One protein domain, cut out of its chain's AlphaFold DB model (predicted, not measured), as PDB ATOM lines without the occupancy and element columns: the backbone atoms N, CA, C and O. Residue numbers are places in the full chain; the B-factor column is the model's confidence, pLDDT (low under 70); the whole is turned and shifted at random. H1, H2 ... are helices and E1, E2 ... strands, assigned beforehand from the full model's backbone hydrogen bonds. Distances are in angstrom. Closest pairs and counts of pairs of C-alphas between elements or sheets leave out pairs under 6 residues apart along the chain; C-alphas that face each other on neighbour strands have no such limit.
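AT A GLANCE: This is residues 3 to 110 of the 300 residues of an uncharacterized protein of Mytilus coruscus (UniProt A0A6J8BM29). A small three-stranded sheet, E4 - E1 - E5, with H5 over one face makes one end of the domain; next to E4 lies the hairpin E2 and E3, with H1 packed on it, and H4 at the edge of this body. From H1 a long arm runs out and folds back: residues 41 to 54 lead out to H2, and H3 leads back toward the body, so that the arm makes the length. The printed part has 108 residues, with five named helices and five named strands in the order E1 E2 E3 H1 H2 H3 H4 E4 H5 E5; both sheets are antiparallel and the class is mixed, helices and strands. The whole is loose, with a radius of gyration of the C-alphas of 16.6 A, and spans 54 by 27 by 21 A.

HOW THE PARTS SIT: Start at E1, residues 3 to 6, the inner strand between E4, residues 85 to 88, and E5, residues 103 to 109. Look for N 5 and O 85 at 2.9 A, and N 4 and O 106 at 2.8 A. H5, residues 91 to 99, is on this sheet at a height of 9.4 A and runs along the strands, at 16 degrees to E1 on the local plane. E4, H5 and E5 form a split strand-helix-strand unit, two strands running the same way with E1 between them, and its crossover is right-handed. E2, residues 17 to 21, and E3, residues 27 to 31, form a hairpin, with N 18 and O 30 at 2.7 A. The closest C-alphas of E2 and E4 are those of Tyr 18 and Gly 87, 7.1 A apart. H1, residues 35 to 40, comes closest to E2 at the C-alphas of Asn 39 and Gln 20, 6.4 A. H1 touches H4, residues 80 to 83, at the C-alphas of Arg 35 and Arg 83, 4.9 A; H4 only grazes the three-stranded sheet. H3, residues 66 to 73, is near H1, with 6 pairs of C-alphas within 10 A. H2, residues 55 to 64, and H3 meet only through their link. In H1, H2, H3 and H5 every O i to N i+4 pair is within hydrogen-bond range; H4 is too short for one.

IN THESE COORDINATES: Find C-alpha 3 at (-58.162, 9.062, 1.063), where E1 begins. E5 runs 16.8 A to C-alpha 109 at (-64.748, 6.604, 1.435), and H5 measures 12.3 A. H2 starts at C-alpha 55, (-27.113, -17.448, -12.832), and runs 14.6 A.

THE WHOLE: The C-alphas farthest apart are those of Thr 52 and Leu 110, 54.6 A, and the outline is only just elongated. The link H1 to H2 is long, with 14 residues. The printed part has no cut, its mean pLDDT is 90.3, and no printed residue is under 70.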
ATOM      1  N   CYS A   3     -58.470   7.634   1.011       97.94
ATOM      2  CA  CYS A   3     -58.162   9.062   1.063       97.94
ATOM      3  C   CYS A   3     -56.984   9.459   0.169       97.94
ATOM      4  O   CYS A   3     -56.177   8.626  -0.247       97.94
ATOM      5  N   LYS A   4     -56.902  10.760  -0.115       98.25
ATOM      6  CA  LYS A   4     -55.753  11.462  -0.683       98.25
ATOM      7  C   LYS A   4     -54.988  12.116   0.461       98.25
ATOM      8  O   LYS A   4     -55.571  12.901   1.210       98.25
ATOM      9  N   ILE A   5     -53.709  11.797   0.589       98.38
ATOM     10  CA  ILE A   5     -52.868  12.246   1.699       98.38
ATOM     11  C   ILE A   5     -51.470  12.601   1.191       98.38
ATOM     12  O   ILE A   5     -50.898  11.888   0.362       98.38
ATOM     13  N   LEU A   6     -50.946  13.739   1.640       98.38
ATOM     14  CA  LEU A   6     -49.638  14.260   1.264       98.38
ATOM     15  C   LEU A   6     -48.608  13.877   2.335       98.38
ATOM     16  O   LEU A   6     -48.746  14.299   3.482       98.38
ATOM     17  N   PRO A   7     -47.574  13.087   1.996       98.06
ATOM     18  CA  PRO A   7     -46.505  12.789   2.941       98.06
ATOM     19  C   PRO A   7     -45.641  14.023   3.263       98.06
ATOM     20  O   PRO A   7     -45.401  14.851   2.374       98.06
ATOM     21  N   PRO A   8     -45.064  14.121   4.474       97.25
ATOM     22  CA  PRO A   8     -44.067  15.137   4.809       97.25
ATOM     23  C   PRO A   8     -42.777  14.927   4.007       97.25
ATOM     24  O   PRO A   8     -42.541  13.860   3.432       97.25
ATOM     25  N   LYS A   9     -41.913  15.946   3.961       94.12
ATOM     26  CA  LYS A   9     -40.545  15.808   3.436       94.12
ATOM     27  C   LYS A   9     -39.602  15.384   4.563       94.12
ATOM     28  O   LYS A   9     -39.744  15.847   5.685       94.12
ATOM     29  N   GLY A  10     -38.623  14.534   4.250       90.75
ATOM     30  CA  GLY A  10     -37.534  14.196   5.177       90.75
ATOM     31  C   GLY A  10     -37.891  13.232   6.313       90.75
ATOM     32  O   GLY A  10     -37.075  13.051   7.209       90.75
ATOM     33  N   LEU A  11     -39.065  12.593   6.287       94.50
ATOM     34  CA  LEU A  11     -39.390  11.539   7.248       94.50
ATOM     35  C   LEU A  11     -38.584  10.271   6.930       94.50
ATOM     36  O   LEU A  11     -38.698   9.719   5.836       94.50
ATOM     37  N   TYR A  12     -37.774   9.808   7.879       93.12
ATOM     38  CA  TYR A  12     -36.861   8.693   7.628       93.12
ATOM     39  C   TYR A  12     -37.606   7.371   7.388       93.12
ATOM     40  O   TYR A  12     -37.359   6.694   6.393       93.12
ATOM     41  N   HIS A  13     -38.580   7.051   8.251       94.88
ATOM     42  CA  HIS A  13     -39.445   5.875   8.117       94.88
ATOM     43  C   HIS A  13     -40.864   6.296   7.702       94.88
ATOM     44  O   HIS A  13     -41.603   6.835   8.532       94.88
ATOM     45  N   PRO A  14     -41.281   6.072   6.440       95.69
ATOM     46  CA  PRO A  14     -42.648   6.345   6.002       95.69
ATOM     47  C   PRO A  14     -43.658   5.453   6.733       95.69
ATOM     48  O   PRO A  14     -43.440   4.254   6.877       95.69
ATOM     49  N   VAL A  15     -44.783   6.033   7.157       96.69
ATOM     50  CA  VAL A  15     -45.829   5.320   7.913       96.69
ATOM     51  C   VAL A  15     -46.713   4.493   6.983       96.69
ATOM     52  O   VAL A  15     -46.976   3.317   7.225       96.69
ATOM     53  N   LEU A  16     -47.194   5.122   5.907       96.69
ATOM     54  CA  LEU A  16     -48.223   4.533   5.058       96.69
ATOM     55  C   LEU A  16     -47.618   3.702   3.925       96.69
ATOM     56  O   LEU A  16     -46.793   4.217   3.161       96.69
ATOM     57  N   PRO A  17     -48.069   2.449   3.746       94.44
ATOM     58  CA  PRO A  17     -47.681   1.657   2.599       94.44
ATOM     59  C   PRO A  17     -48.374   2.143   1.322       94.44
ATOM     60  O   PRO A  17     -49.547   2.519   1.324       94.44
ATOM     61  N   TYR A  18     -47.673   2.032   0.203       93.31
ATOM     62  CA  TYR A  18     -48.162   2.283  -1.143       93.31
ATOM     63  C   TYR A  18     -48.067   1.008  -1.978       93.31
ATOM     64  O   TYR A  18     -47.019   0.365  -2.066       93.31
ATOM     65  N   LYS A  19     -49.182   0.627  -2.596       91.19
ATOM     66  CA  LYS A  19     -49.275  -0.574  -3.422       91.19
ATOM     67  C   LYS A  19     -48.976  -0.205  -4.876       91.19
ATOM     68  O   LYS A  19     -49.828   0.345  -5.563       91.19
ATOM     69  N   GLN A  20     -47.771  -0.516  -5.338       89.12
ATOM     70  CA  GLN A  20     -47.344  -0.277  -6.714       89.12
ATOM     71  C   GLN A  20     -47.672  -1.494  -7.587       89.12
ATOM     72  O   GLN A  20     -47.377  -2.630  -7.206       89.12
ATOM     73  N   LEU A  21     -48.245  -1.257  -8.768       85.12
ATOM     74  CA  LEU A  21     -48.375  -2.271  -9.814       85.12
ATOM     75  C   LEU A  21     -47.045  -2.400 -10.562       85.12
ATOM     76  O   LEU A  21     -46.487  -1.410 -11.034       85.12
ATOM     77  N   THR A  22     -46.526  -3.616 -10.659       80.00
ATOM     78  CA  THR A  22     -45.262  -3.906 -11.336       80.00
ATOM     79  C   THR A  22     -45.493  -4.363 -12.772       80.00
ATOM     80  O   THR A  22     -46.595  -4.745 -13.163       80.00
ATOM     81  N   SER A  23     -44.433  -4.355 -13.584       76.06
ATOM     82  CA  SER A  23     -44.495  -4.704 -15.013       76.06
ATOM     83  C   SER A  23     -44.953  -6.141 -15.304       76.06
ATOM     84  O   SER A  23     -45.274  -6.459 -16.438       76.06
ATOM     85  N   ASP A  24     -44.925  -7.029 -14.309       77.00
ATOM     86  CA  ASP A  24     -45.430  -8.406 -14.385       77.00
ATOM     87  C   ASP A  24     -46.873  -8.545 -13.868       77.00
ATOM     88  O   ASP A  24     -47.309  -9.645 -13.544       77.00
ATOM     89  N   ASN A  25     -47.607  -7.432 -13.782       77.56
ATOM     90  CA  ASN A  25     -48.986  -7.366 -13.299       77.56
ATOM     91  C   ASN A  25     -49.164  -7.891 -11.859       77.56
ATOM     92  O   ASN A  25     -50.262  -8.261 -11.438       77.56
ATOM     93  N   THR A  26     -48.075  -7.927 -11.085       81.44
ATOM     94  CA  THR A  26     -48.119  -8.192  -9.647       81.44
ATOM     95  C   THR A  26     -48.114  -6.877  -8.877       81.44
ATOM     96  O   THR A  26     -47.871  -5.806  -9.426       81.44
ATOM     97  N   HIS A  27     -48.455  -6.930  -7.594       84.88
ATOM     98  CA  HIS A  27     -48.390  -5.750  -6.744       84.88
ATOM     99  C   HIS A  27     -47.268  -5.905  -5.731       84.88
ATOM    100  O   HIS A  27     -47.113  -6.965  -5.119       84.88
ATOM    101  N   LYS A  28     -46.521  -4.827  -5.519       87.12
ATOM    102  CA  LYS A  28     -45.509  -4.728  -4.471       87.12
ATOM    103  C   LYS A  28     -45.876  -3.612  -3.511       87.12
ATOM    104  O   LYS A  28     -46.406  -2.578  -3.913       87.12
ATOM    105  N   LEU A  29     -45.613  -3.857  -2.235       89.38
ATOM    106  CA  LEU A  29     -45.801  -2.872  -1.185       89.38
ATOM    107  C   LEU A  29     -44.500  -2.087  -1.023       89.38
ATOM    108  O   LEU A  29     -43.438  -2.685  -0.861       89.38
ATOM    109  N   LEU A  30     -44.593  -0.767  -1.090       91.50
ATOM    110  CA  LEU A  30     -43.488   0.156  -0.881       91.50
ATOM    111  C   LEU A  30     -43.831   1.121   0.245       91.50
ATOM    112  O   LEU A  30     -44.986   1.490   0.416       91.50
ATOM    113  N   PHE A  31     -42.816   1.561   0.974       93.00
ATOM    114  CA  PHE A  31     -42.932   2.628   1.958       93.00
ATOM    115  C   PHE A  31     -42.087   3.791   1.455       93.00
ATOM    116  O   PHE A  31     -40.870   3.679   1.339       93.00
ATOM    117  N   GLY A  32     -42.740   4.887   1.084       93.69
ATOM    118  CA  GLY A  32     -42.082   6.044   0.490       93.69
ATOM    119  C   GLY A  32     -42.932   7.301   0.610       93.69
ATOM    120  O   GLY A  32     -44.139   7.245   0.826       93.69
ATOM    121  N   LEU A  33     -42.284   8.456   0.461       95.94
ATOM    122  CA  LEU A  33     -42.902   9.776   0.656       95.94
ATOM    123  C   LEU A  33     -43.310  10.470  -0.650       95.94
ATOM    124  O   LEU A  33     -43.725  11.629  -0.637       95.94
ATOM    125  N   CYS A  34     -43.126   9.806  -1.792       95.75
ATOM    126  CA  CYS A  34     -43.455  10.351  -3.103       95.75
ATOM    127  C   CYS A  34     -44.023   9.255  -3.999       95.75
ATOM    128  O   CYS A  34     -43.314   8.309  -4.358       95.75
ATOM    129  N   ARG A  35     -45.288   9.412  -4.402       95.44
ATOM    130  CA  ARG A  35     -45.954   8.530  -5.368       95.44
ATOM    131  C   ARG A  35     -45.141   8.377  -6.655       95.44
ATOM    132  O   ARG A  35     -44.926   7.254  -7.103       95.44
ATOM    133  N   THR A  36     -44.666   9.479  -7.236       94.06
ATOM    134  CA  THR A  36     -43.897   9.448  -8.491       94.06
ATOM    135  C   THR A  36     -42.576   8.693  -8.340       94.06
ATOM    136  O   THR A  36     -42.261   7.864  -9.190       94.06
ATOM    137  N   CYS A  37     -41.824   8.902  -7.253       92.75
ATOM    138  CA  CYS A  37     -40.607   8.129  -6.980       92.75
ATOM    139  C   CYS A  37     -40.913   6.640  -6.821       92.75
ATOM    140  O   CYS A  37     -40.259   5.820  -7.457       92.75
ATOM    141  N   MET A  38     -41.928   6.285  -6.025       92.19
ATOM    142  CA  MET A  38     -42.312   4.885  -5.832       92.19
ATOM    143  C   MET A  38     -42.704   4.224  -7.153       92.19
ATOM    144  O   MET A  38     -42.234   3.132  -7.439       92.19
ATOM    145  N   ASN A  39     -43.465   4.911  -8.011       90.06
ATOM    146  CA  ASN A  39     -43.847   4.397  -9.328       90.06
ATOM    147  C   ASN A  39     -42.664   4.211 -10.294       90.06
ATOM    148  O   ASN A  39     -42.748   3.368 -11.185       90.06
ATOM    149  N   LYS A  40     -41.569   4.966 -10.128       86.50
ATOM    150  CA  LYS A  40     -40.342   4.818 -10.934       86.50
ATOM    151  C   LYS A  40     -39.497   3.609 -10.525       86.50
ATOM    152  O   LYS A  40     -38.660   3.165 -11.311       86.50
ATOM    153  N   ILE A  41     -39.678   3.073  -9.317       84.06
ATOM    154  CA  ILE A  41     -38.883   1.938  -8.839       84.06
ATOM    155  C   ILE A  41     -39.253   0.684  -9.639       84.06
ATOM    156  O   ILE A  41     -40.391   0.218  -9.611       84.06
ATOM    157  N   SER A  42     -38.259   0.108 -10.321       80.31
ATOM    158  CA  SER A  42     -38.350  -1.222 -10.930       80.31
ATOM    159  C   SER A  42     -37.765  -2.278  -9.994       80.31
ATOM    160  O   SER A  42     -36.662  -2.123  -9.466       80.31
ATOM    161  N   PHE A  43     -38.475  -3.396  -9.835       77.69
ATOM    162  CA  PHE A  43     -37.992  -4.563  -9.084       77.69
ATOM    163  C   PHE A  43     -37.141  -5.517  -9.929       77.69
ATOM    164  O   PHE A  43     -36.529  -6.435  -9.387       77.69
ATOM    165  N   LYS A  44     -37.088  -5.304 -11.246       80.31
ATOM    166  CA  LYS A  44     -36.207  -6.031 -12.163       80.31
ATOM    167  C   LYS A  44     -35.128  -5.070 -12.647       80.31
ATOM    168  O   LYS A  44     -35.436  -4.073 -13.304       80.31
ATOM    169  N   CYS A  45     -33.877  -5.354 -12.292       82.06
ATOM    170  CA  CYS A  45     -32.736  -4.620 -12.828       82.06
ATOM    171  C   CYS A  45     -32.575  -4.967 -14.311       82.06
ATOM    172  O   CYS A  45     -32.566  -6.146 -14.660       82.06
ATOM    173  N   LYS A  46     -32.456  -3.945 -15.161       83.25
ATOM    174  CA  LYS A  46     -32.159  -4.087 -16.595       83.25
ATOM    175  C   LYS A  46     -30.746  -3.615 -16.958       83.25
ATOM    176  O   LYS A  46     -30.362  -3.704 -18.112       83.25
ATOM    177  N   HIS A  47     -29.990  -3.112 -15.982       83.44
ATOM    178  CA  HIS A  47     -28.668  -2.513 -16.189       83.44
ATOM    179  C   HIS A  47     -27.533  -3.547 -16.182       83.44
ATOM    180  O   HIS A  47     -26.385  -3.205 -16.435       83.44
ATOM    181  N   ILE A  48     -27.836  -4.803 -15.842       79.88
ATOM    182  CA  ILE A  48     -26.857  -5.888 -15.807       79.88
ATOM    183  C   ILE A  48     -27.303  -6.957 -16.784       79.88
ATOM    184  O   ILE A  48     -28.223  -7.729 -16.501       79.88
ATOM    185  N   ASP A  49     -26.615  -7.000 -17.917       75.38
ATOM    186  CA  ASP A  49     -26.783  -8.042 -18.914       75.38
ATOM    187  C   ASP A  49     -25.430  -8.549 -19.408       75.38
ATOM    188  O   ASP A  49     -25.047  -8.382 -20.560       75.38
ATOM    189  N   ASP A  50     -24.673  -9.140 -18.485       77.56
ATOM    190  CA  ASP A  50     -23.449  -9.850 -18.825       77.56
ATOM    191  C   ASP A  50     -23.789 -11.327 -19.121       77.56
ATOM    192  O   ASP A  50     -24.288 -12.027 -18.226       77.56
ATOM    193  N   PRO A  51     -23.589 -11.808 -20.362       77.50
ATOM    194  CA  PRO A  51     -23.830 -13.199 -20.734       77.50
ATOM    195  C   PRO A  51     -22.754 -14.162 -20.204       77.50
ATOM    196  O   PRO A  51     -22.957 -15.373 -20.257       77.50
ATOM    197  N   THR A  52     -21.632 -13.655 -19.684       81.75
ATOM    198  CA  THR A  52     -20.545 -14.469 -19.118       81.75
ATOM    199  C   THR A  52     -20.777 -14.844 -17.652       81.75
ATOM    200  O   THR A  52     -20.199 -15.815 -17.161       81.75
ATOM    201  N   LEU A  53     -21.665 -14.126 -16.952       80.75
ATOM    202  CA  LEU A  53     -22.017 -14.427 -15.567       80.75
ATOM    203  C   LEU A  53     -22.942 -15.642 -15.485       80.75
ATOM    204  O   LEU A  53     -23.992 -15.709 -16.130       80.75
ATOM    205  N   ASN A  54     -22.606 -16.578 -14.596       85.06
ATOM    206  CA  ASN A  54     -23.537 -17.639 -14.238       85.06
ATOM    207  C   ASN A  54     -24.772 -17.060 -13.513       85.06
ATOM    208  O   ASN A  54     -24.794 -15.924 -13.029       85.06
ATOM    209  N   LYS A  55     -25.826 -17.873 -13.404       81.19
ATOM    210  CA  LYS A  55     -27.113 -17.448 -12.832       81.19
ATOM    211  C   LYS A  55     -27.002 -16.926 -11.393       81.19
ATOM    212  O   LYS A  55     -27.736 -16.009 -11.035       81.19
ATOM    213  N   HIS A  56     -26.136 -17.513 -10.569       81.75
ATOM    214  CA  HIS A  56     -25.976 -17.118  -9.171       81.75
ATOM    215  C   HIS A  56     -25.291 -15.751  -9.058       81.75
ATOM    216  O   HIS A  56     -25.796 -14.860  -8.372       81.75
ATOM    217  N   ASP A  57     -24.208 -15.550  -9.802       81.00
ATOM    218  CA  ASP A  57     -23.430 -14.312  -9.760       81.00
ATOM    219  C   ASP A  57     -24.200 -13.155 -10.400       81.00
ATOM    220  O   ASP A  57     -24.241 -12.058  -9.842       81.00
ATOM    221  N   LYS A  58     -24.964 -13.428 -11.468       80.88
ATOM    222  CA  LYS A  58     -25.888 -12.451 -12.062       80.88
ATOM    223  C   LYS A  58     -26.924 -11.948 -11.046       80.88
ATOM    224  O   LYS A  58     -27.243 -10.762 -11.037       80.88
ATOM    225  N   ILE A  59     -27.425 -12.801 -10.142       80.38
ATOM    226  CA  ILE A  59     -28.361 -12.386  -9.077       80.38
ATOM    227  C   ILE A  59     -27.678 -11.466  -8.054       80.38
ATOM    228  O   ILE A  59     -28.289 -10.486  -7.619       80.38
ATOM    229  N   HIS A  60     -26.442 -11.768  -7.648       81.12
ATOM    230  CA  HIS A  60     -25.692 -10.930  -6.702       81.12
ATOM    231  C   HIS A  60     -25.356  -9.564  -7.289       81.12
ATOM    232  O   HIS A  60     -25.595  -8.546  -6.636       81.12
ATOM    233  N   GLU A  61     -24.891  -9.535  -8.533       80.44
ATOM    234  CA  GLU A  61     -24.610  -8.300  -9.261       80.44
ATOM    235  C   GLU A  61     -25.881  -7.456  -9.421       80.44
ATOM    236  O   GLU A  61     -25.891  -6.270  -9.087       80.44
ATOM    237  N   ILE A  62     -27.013  -8.067  -9.800       82.19
ATOM    238  CA  ILE A  62     -28.310  -7.371  -9.903       82.19
ATOM    239  C   ILE A  62     -28.695  -6.696  -8.583       82.19
ATOM    240  O   ILE A  62     -29.159  -5.551  -8.587       82.19
ATOM    241  N   LYS A  63     -28.478  -7.368  -7.447       79.88
ATOM    242  CA  LYS A  63     -28.755  -6.804  -6.115       79.88
ATOM    243  C   LYS A  63     -27.830  -5.636  -5.762       79.88
ATOM    244  O   LYS A  63     -28.237  -4.763  -4.997       79.88
ATOM    245  N   ARG A  64     -26.613  -5.606  -6.311       84.25
ATOM    246  CA  ARG A  64     -25.590  -4.574  -6.075       84.25
ATOM    247  C   ARG A  64     -25.521  -3.508  -7.172       84.25
ATOM    248  O   ARG A  64     -24.658  -2.634  -7.107       84.25
ATOM    249  N   CYS A  65     -26.443  -3.532  -8.137       86.62
ATOM    250  CA  CYS A  65     -26.493  -2.572  -9.235       86.62
ATOM    251  C   CYS A  65     -26.467  -1.119  -8.723       86.62
ATOM    252  O   CYS A  65     -27.404  -0.653  -8.063       86.62
ATOM    253  N   LYS A  66     -25.393  -0.394  -9.061       86.56
ATOM    254  CA  LYS A  66     -25.166   0.993  -8.629       86.56
ATOM    255  C   LYS A  66     -26.239   1.944  -9.159       86.56
ATOM    256  O   LYS A  66     -26.722   2.781  -8.408       86.56
ATOM    257  N   GLU A  67     -26.670   1.774 -10.407       86.19
ATOM    258  CA  GLU A  67     -27.724   2.599 -11.012       86.19
ATOM    259  C   GLU A  67     -29.062   2.423 -10.289       86.19
ATOM    260  O   GLU A  67     -29.673   3.402  -9.868       86.19
ATOM    261  N   CYS A  68     -29.483   1.178 -10.028       85.56
ATOM    262  CA  CYS A  68     -30.684   0.916  -9.233       85.56
ATOM    263  C   CYS A  68     -30.575   1.484  -7.811       85.56
ATOM    264  O   CYS A  68     -31.570   1.967  -7.273       85.56
ATOM    265  N   LYS A  69     -29.388   1.422  -7.193       85.94
ATOM    266  CA  LYS A  69     -29.140   2.027  -5.878       85.94
ATOM    267  C   LYS A  69     -29.267   3.552  -5.931       85.94
ATOM    268  O   LYS A  69     -29.870   4.120  -5.026       85.94
ATOM    269  N   ASN A  70     -28.746   4.199  -6.969       86.12
ATOM    270  CA  ASN A  70     -28.832   5.649  -7.134       86.12
ATOM    271  C   ASN A  70     -30.278   6.095  -7.361       86.12
ATOM    272  O   ASN A  70     -30.739   6.968  -6.643       86.12
ATOM    273  N   ILE A  71     -31.026   5.424  -8.243       84.06
ATOM    274  CA  ILE A  71     -32.451   5.719  -8.492       84.06
ATOM    275  C   ILE A  71     -33.275   5.647  -7.197       84.06
ATOM    276  O   ILE A  71     -34.171   6.457  -6.979       84.06
ATOM    277  N   LYS A  72     -32.979   4.681  -6.317       83.44
ATOM    278  CA  LYS A  72     -33.691   4.519  -5.037       83.44
ATOM    279  C   LYS A  72     -33.331   5.576  -3.991       83.44
ATOM    280  O   LYS A  72     -34.161   5.856  -3.136       83.44
ATOM    281  N   ASN A  73     -32.116   6.120  -4.042       84.25
ATOM    282  CA  ASN A  73     -31.592   7.068  -3.052       84.25
ATOM    283  C   ASN A  73     -31.503   8.508  -3.585       84.25
ATOM    284  O   ASN A  73     -30.975   9.386  -2.905       84.25
ATOM    285  N   GLU A  74     -31.976   8.756  -4.805       86.31
ATOM    286  CA  GLU A  74     -31.957  10.079  -5.411       86.31
ATOM    287  C   GLU A  74     -32.849  11.040  -4.620       86.31
ATOM    288  O   GLU A  74     -33.957  10.700  -4.188       86.31
ATOM    289  N   LYS A  75     -32.367  12.271  -4.436       89.88
ATOM    290  CA  LYS A  75     -33.140  13.305  -3.758       89.88
ATOM    291  C   LYS A  75     -34.378  13.639  -4.590       89.88
ATOM    292  O   LYS A  75     -34.281  14.091  -5.726       89.88
ATOM    293  N   CYS A  76     -35.553  13.452  -3.999       92.44
ATOM    294  CA  CYS A  76     -36.816  13.793  -4.638       92.44
ATOM    295  C   CYS A  76     -36.945  15.318  -4.824       92.44
ATOM    296  O   CYS A  76     -36.814  16.077  -3.863       92.44
ATOM    297  N   ILE A  77     -37.241  15.743  -6.056       94.44
ATOM    298  CA  ILE A  77     -37.503  17.143  -6.442       94.44
ATOM    299  C   ILE A  77     -38.953  17.377  -6.893       94.44
ATOM    300  O   ILE A  77     -39.280  18.447  -7.394       94.44
ATOM    301  N   HIS A  78     -39.814  16.368  -6.745       95.94
ATOM    302  CA  HIS A  78     -41.206  16.411  -7.186       95.94
ATOM    303  C   HIS A  78     -42.048  17.396  -6.372       95.94
ATOM    304  O   HIS A  78     -41.801  17.599  -5.175       95.94
ATOM    305  N   SER A  79     -43.064  17.967  -7.020       97.38
ATOM    306  CA  SER A  79     -44.049  18.838  -6.375       97.38
ATOM    307  C   SER A  79     -44.954  18.055  -5.421       97.38
ATOM    308  O   SER A  79     -44.982  16.820  -5.416       97.38
ATOM    309  N   ASP A  80     -45.730  18.755  -4.600       97.12
ATOM    310  CA  ASP A  80     -46.633  18.095  -3.659       97.12
ATOM    311  C   ASP A  80     -47.776  17.355  -4.380       97.12
ATOM    312  O   ASP A  80     -48.153  16.254  -3.976       97.12
ATOM    313  N   GLU A  81     -48.237  17.858  -5.529       96.62
ATOM    314  CA  GLU A  81     -49.214  17.186  -6.399       96.62
ATOM    315  C   GLU A  81     -48.676  15.882  -6.994       96.62
ATOM    316  O   GLU A  81     -49.427  14.925  -7.218       96.62
ATOM    317  N   GLU A  82     -47.375  15.826  -7.265       96.50
ATOM    318  CA  GLU A  82     -46.705  14.628  -7.758       96.50
ATOM    319  C   GLU A  82     -46.470  13.610  -6.636       96.50
ATOM    320  O   GLU A  82     -46.613  12.403  -6.859       96.50
ATOM    321  N   ARG A  83     -46.150  14.095  -5.429       96.88
ATOM    322  CA  ARG A  83     -45.834  13.281  -4.247       96.88
ATOM    323  C   ARG A  83     -47.056  12.646  -3.600       96.88
ATOM    324  O   ARG A  83     -46.921  11.549  -3.055       96.88
ATOM    325  N   VAL A  84     -48.206  13.316  -3.662       97.69
ATOM    326  CA  VAL A  84     -49.436  12.894  -2.987       97.69
ATOM    327  C   VAL A  84     -49.828  11.459  -3.338       97.69
ATOM    328  O   VAL A  84     -49.787  11.040  -4.499       97.69
ATOM    329  N   ILE A  85     -50.236  10.702  -2.323       97.00
ATOM    330  CA  ILE A  85     -50.665   9.312  -2.471       97.00
ATOM    331  C   ILE A  85     -52.176   9.207  -2.280       97.00
ATOM    332  O   ILE A  85     -52.783   9.930  -1.489       97.00
ATOM    333  N   VAL A  86     -52.785   8.293  -3.029       96.88
ATOM    334  CA  VAL A  86     -54.175   7.876  -2.844       96.88
ATOM    335  C   VAL A  86     -54.158   6.394  -2.527       96.88
ATOM    336  O   VAL A  86     -53.503   5.618  -3.225       96.88
ATOM    337  N   GLY A  87     -54.858   6.006  -1.475       95.69
ATOM    338  CA  GLY A  87     -54.888   4.626  -1.027       95.69
ATOM    339  C   GLY A  87     -55.967   4.395   0.013       95.69
ATOM    340  O   GLY A  87     -56.745   5.296   0.335       95.69
ATOM    341  N   THR A  88     -56.004   3.159   0.501       95.75
ATOM    342  CA  THR A  88     -56.967   2.702   1.496       95.75
ATOM    343  C   THR A  88     -56.211   2.147   2.690       95.75
ATOM    344  O   THR A  88     -55.482   1.166   2.554       95.75
ATOM    345  N   TRP A  89     -56.399   2.768   3.850       96.44
ATOM    346  CA  TRP A  89     -55.693   2.433   5.087       96.44
ATOM    347  C   TRP A  89     -56.658   2.344   6.269       96.44
ATOM    348  O   TRP A  89     -57.804   2.818   6.206       96.44
ATOM    349  N   SER A  90     -56.197   1.711   7.347       96.38
ATOM    350  CA  SER A  90     -56.880   1.769   8.638       96.38
ATOM    351  C   SER A  90     -56.791   3.186   9.220       96.38
ATOM    352  O   SER A  90     -55.850   3.922   8.927       96.38
ATOM    353  N   THR A  91     -57.769   3.587  10.032       96.12
ATOM    354  CA  THR A  91     -57.761   4.921  10.655       96.12
ATOM    355  C   THR A  91     -56.582   5.091  11.607       96.12
ATOM    356  O   THR A  91     -55.931   6.122  11.556       96.12
ATOM    357  N   ILE A  92     -56.204   4.047  12.352       96.81
ATOM    358  CA  ILE A  92     -55.052   4.088  13.268       96.81
ATOM    359  C   ILE A  92     -53.716   4.364  12.555       96.81
ATOM    360  O   ILE A  92     -52.846   5.038  13.098       96.81
ATOM    361  N   GLU A  93     -53.542   3.876  11.322       97.56
ATOM    362  CA  GLU A  93     -52.352   4.189  10.520       97.56
ATOM    363  C   GLU A  93     -52.385   5.624  10.001       97.56
ATOM    364  O   GLU A  93     -51.338   6.258   9.887       97.56
ATOM    365  N   ILE A  94     -53.576   6.139   9.698       97.94
ATOM    366  CA  ILE A  94     -53.756   7.528   9.278       97.94
ATOM    367  C   ILE A  94     -53.494   8.476  10.443       97.94
ATOM    368  O   ILE A  94     -52.778   9.453  10.252       97.94
ATOM    369  N   ASP A  95     -53.990   8.168  11.638       97.69
ATOM    370  CA  ASP A  95     -53.734   8.957  12.842       97.69
ATOM    371  C   ASP A  95     -52.225   9.035  13.110       97.69
ATOM    372  O   ASP A  95     -51.679  10.126  13.292       97.69
ATOM    373  N   LYS A  96     -51.514   7.900  13.002       98.31
ATOM    374  CA  LYS A  96     -50.048   7.882  13.102       98.31
ATOM    375  C   LYS A  96     -49.369   8.667  11.981       98.31
ATOM    376  O   LYS A  96     -48.364   9.332  12.215       98.31
ATOM    377  N   ALA A  97     -49.885   8.602  10.758       98.06
ATOM    378  CA  ALA A  97     -49.344   9.374   9.647       98.06
ATOM    379  C   ALA A  97     -49.494  10.881   9.901       98.06
ATOM    380  O   ALA A  97     -48.536  11.630   9.730       98.06
ATOM    381  N   ILE A  98     -50.659  11.331  10.372       98.25
ATOM    382  CA  ILE A  98     -50.906  12.737  10.713       98.25
ATOM    383  C   ILE A  98     -49.980  13.185  11.853       98.25
ATOM    384  O   ILE A  98     -49.355  14.235  11.735       98.25
ATOM    385  N   GLU A  99     -49.796  12.363  12.894       98.00
ATOM    386  CA  GLU A  99     -48.809  12.604  13.967       98.00
ATOM    387  C   GLU A  99     -47.395  12.831  13.403       98.00
ATOM    388  O   GLU A  99     -46.648  13.680  13.887       98.00
ATOM    389  N   LYS A 100     -47.031  12.107  12.337       97.88
ATOM    390  CA  LYS A 100     -45.742  12.233  11.640       97.88
ATOM    391  C   LYS A 100     -45.701  13.326  10.574       97.88
ATOM    392  O   LYS A 100     -44.714  13.415   9.848       97.88
ATOM    393  N   GLY A 101     -46.722  14.177  10.495       97.81
ATOM    394  CA  GLY A 101     -46.757  15.348   9.621       97.81
ATOM    395  C   GLY A 101     -47.317  15.088   8.223       97.81
ATOM    396  O   GLY A 101     -47.073  15.881   7.316       97.81
ATOM    397  N   TYR A 102     -48.034  13.983   8.013       98.44
ATOM    398  CA  TYR A 102     -48.808  13.804   6.785       98.44
ATOM    399  C   TYR A 102     -50.031  14.729   6.795       98.44
ATOM    400  O   TYR A 102     -50.703  14.879   7.813       98.44
ATOM    401  N   GLU A 103     -50.369  15.289   5.637       98.38
ATOM    402  CA  GLU A 103     -51.521  16.176   5.473       98.38
ATOM    403  C   GLU A 103     -52.653  15.457   4.729       98.38
ATOM    404  O   GLU A 103     -52.540  15.109   3.548       98.38
ATOM    405  N   LEU A 104     -53.762  15.213   5.428       98.12
ATOM    406  CA  LEU A 104     -54.956  14.606   4.850       98.12
ATOM    407  C   LEU A 104     -55.698  15.628   3.975       98.12
ATOM    408  O   LEU A 104     -56.329  16.545   4.486       98.12
ATOM    409  N   GLN A 105     -55.662  15.447   2.652       97.75
ATOM    410  CA  GLN A 105     -56.242  16.406   1.703       97.75
ATOM    411  C   GLN A 105     -57.708  16.121   1.370       97.75
ATOM    412  O   GLN A 105     -58.497  17.040   1.164       97.75
ATOM    413  N   LYS A 106     -58.076  14.841   1.221       98.06
ATOM    414  CA  LYS A 106     -59.443  14.450   0.843       98.06
ATOM    415  C   LYS A 106     -59.774  13.041   1.306       98.06
ATOM    416  O   LYS A 106     -58.998  12.121   1.064       98.06
ATOM    417  N   ILE A 107     -60.957  12.853   1.877       98.19
ATOM    418  CA  ILE A 107     -61.533  11.532   2.151       98.19
ATOM    419  C   ILE A 107     -62.497  11.194   1.009       98.19
ATOM    420  O   ILE A 107     -63.312  12.026   0.618       98.19
ATOM    421  N   TYR A 108     -62.362   9.998   0.440       98.00
ATOM    422  CA  TYR A 108     -63.253   9.489  -0.605       98.00
ATOM    423  C   TYR A 108     -64.306   8.553  -0.025       98.00
ATOM    424  O   TYR A 108     -65.476   8.675  -0.361       98.00
ATOM    425  N   GLU A 109     -63.885   7.627   0.841       97.06
ATOM    426  CA  GLU A 109     -64.748   6.604   1.435       97.06
ATOM    427  C   GLU A 109     -64.310   6.348   2.883       97.06
ATOM    428  O   GLU A 109     -63.109   6.275   3.183       97.06
ATOM    429  N   LEU A 110     -65.278   6.179   3.781       95.19
ATOM    430  CA  LEU A 110     -65.052   5.872   5.187       95.19
ATOM    431  C   LEU A 110     -66.042   4.798   5.635       95.19
ATOM    432  O   LEU A 110     -67.246   5.016   5.602       95.19
TER     433      LEU A 110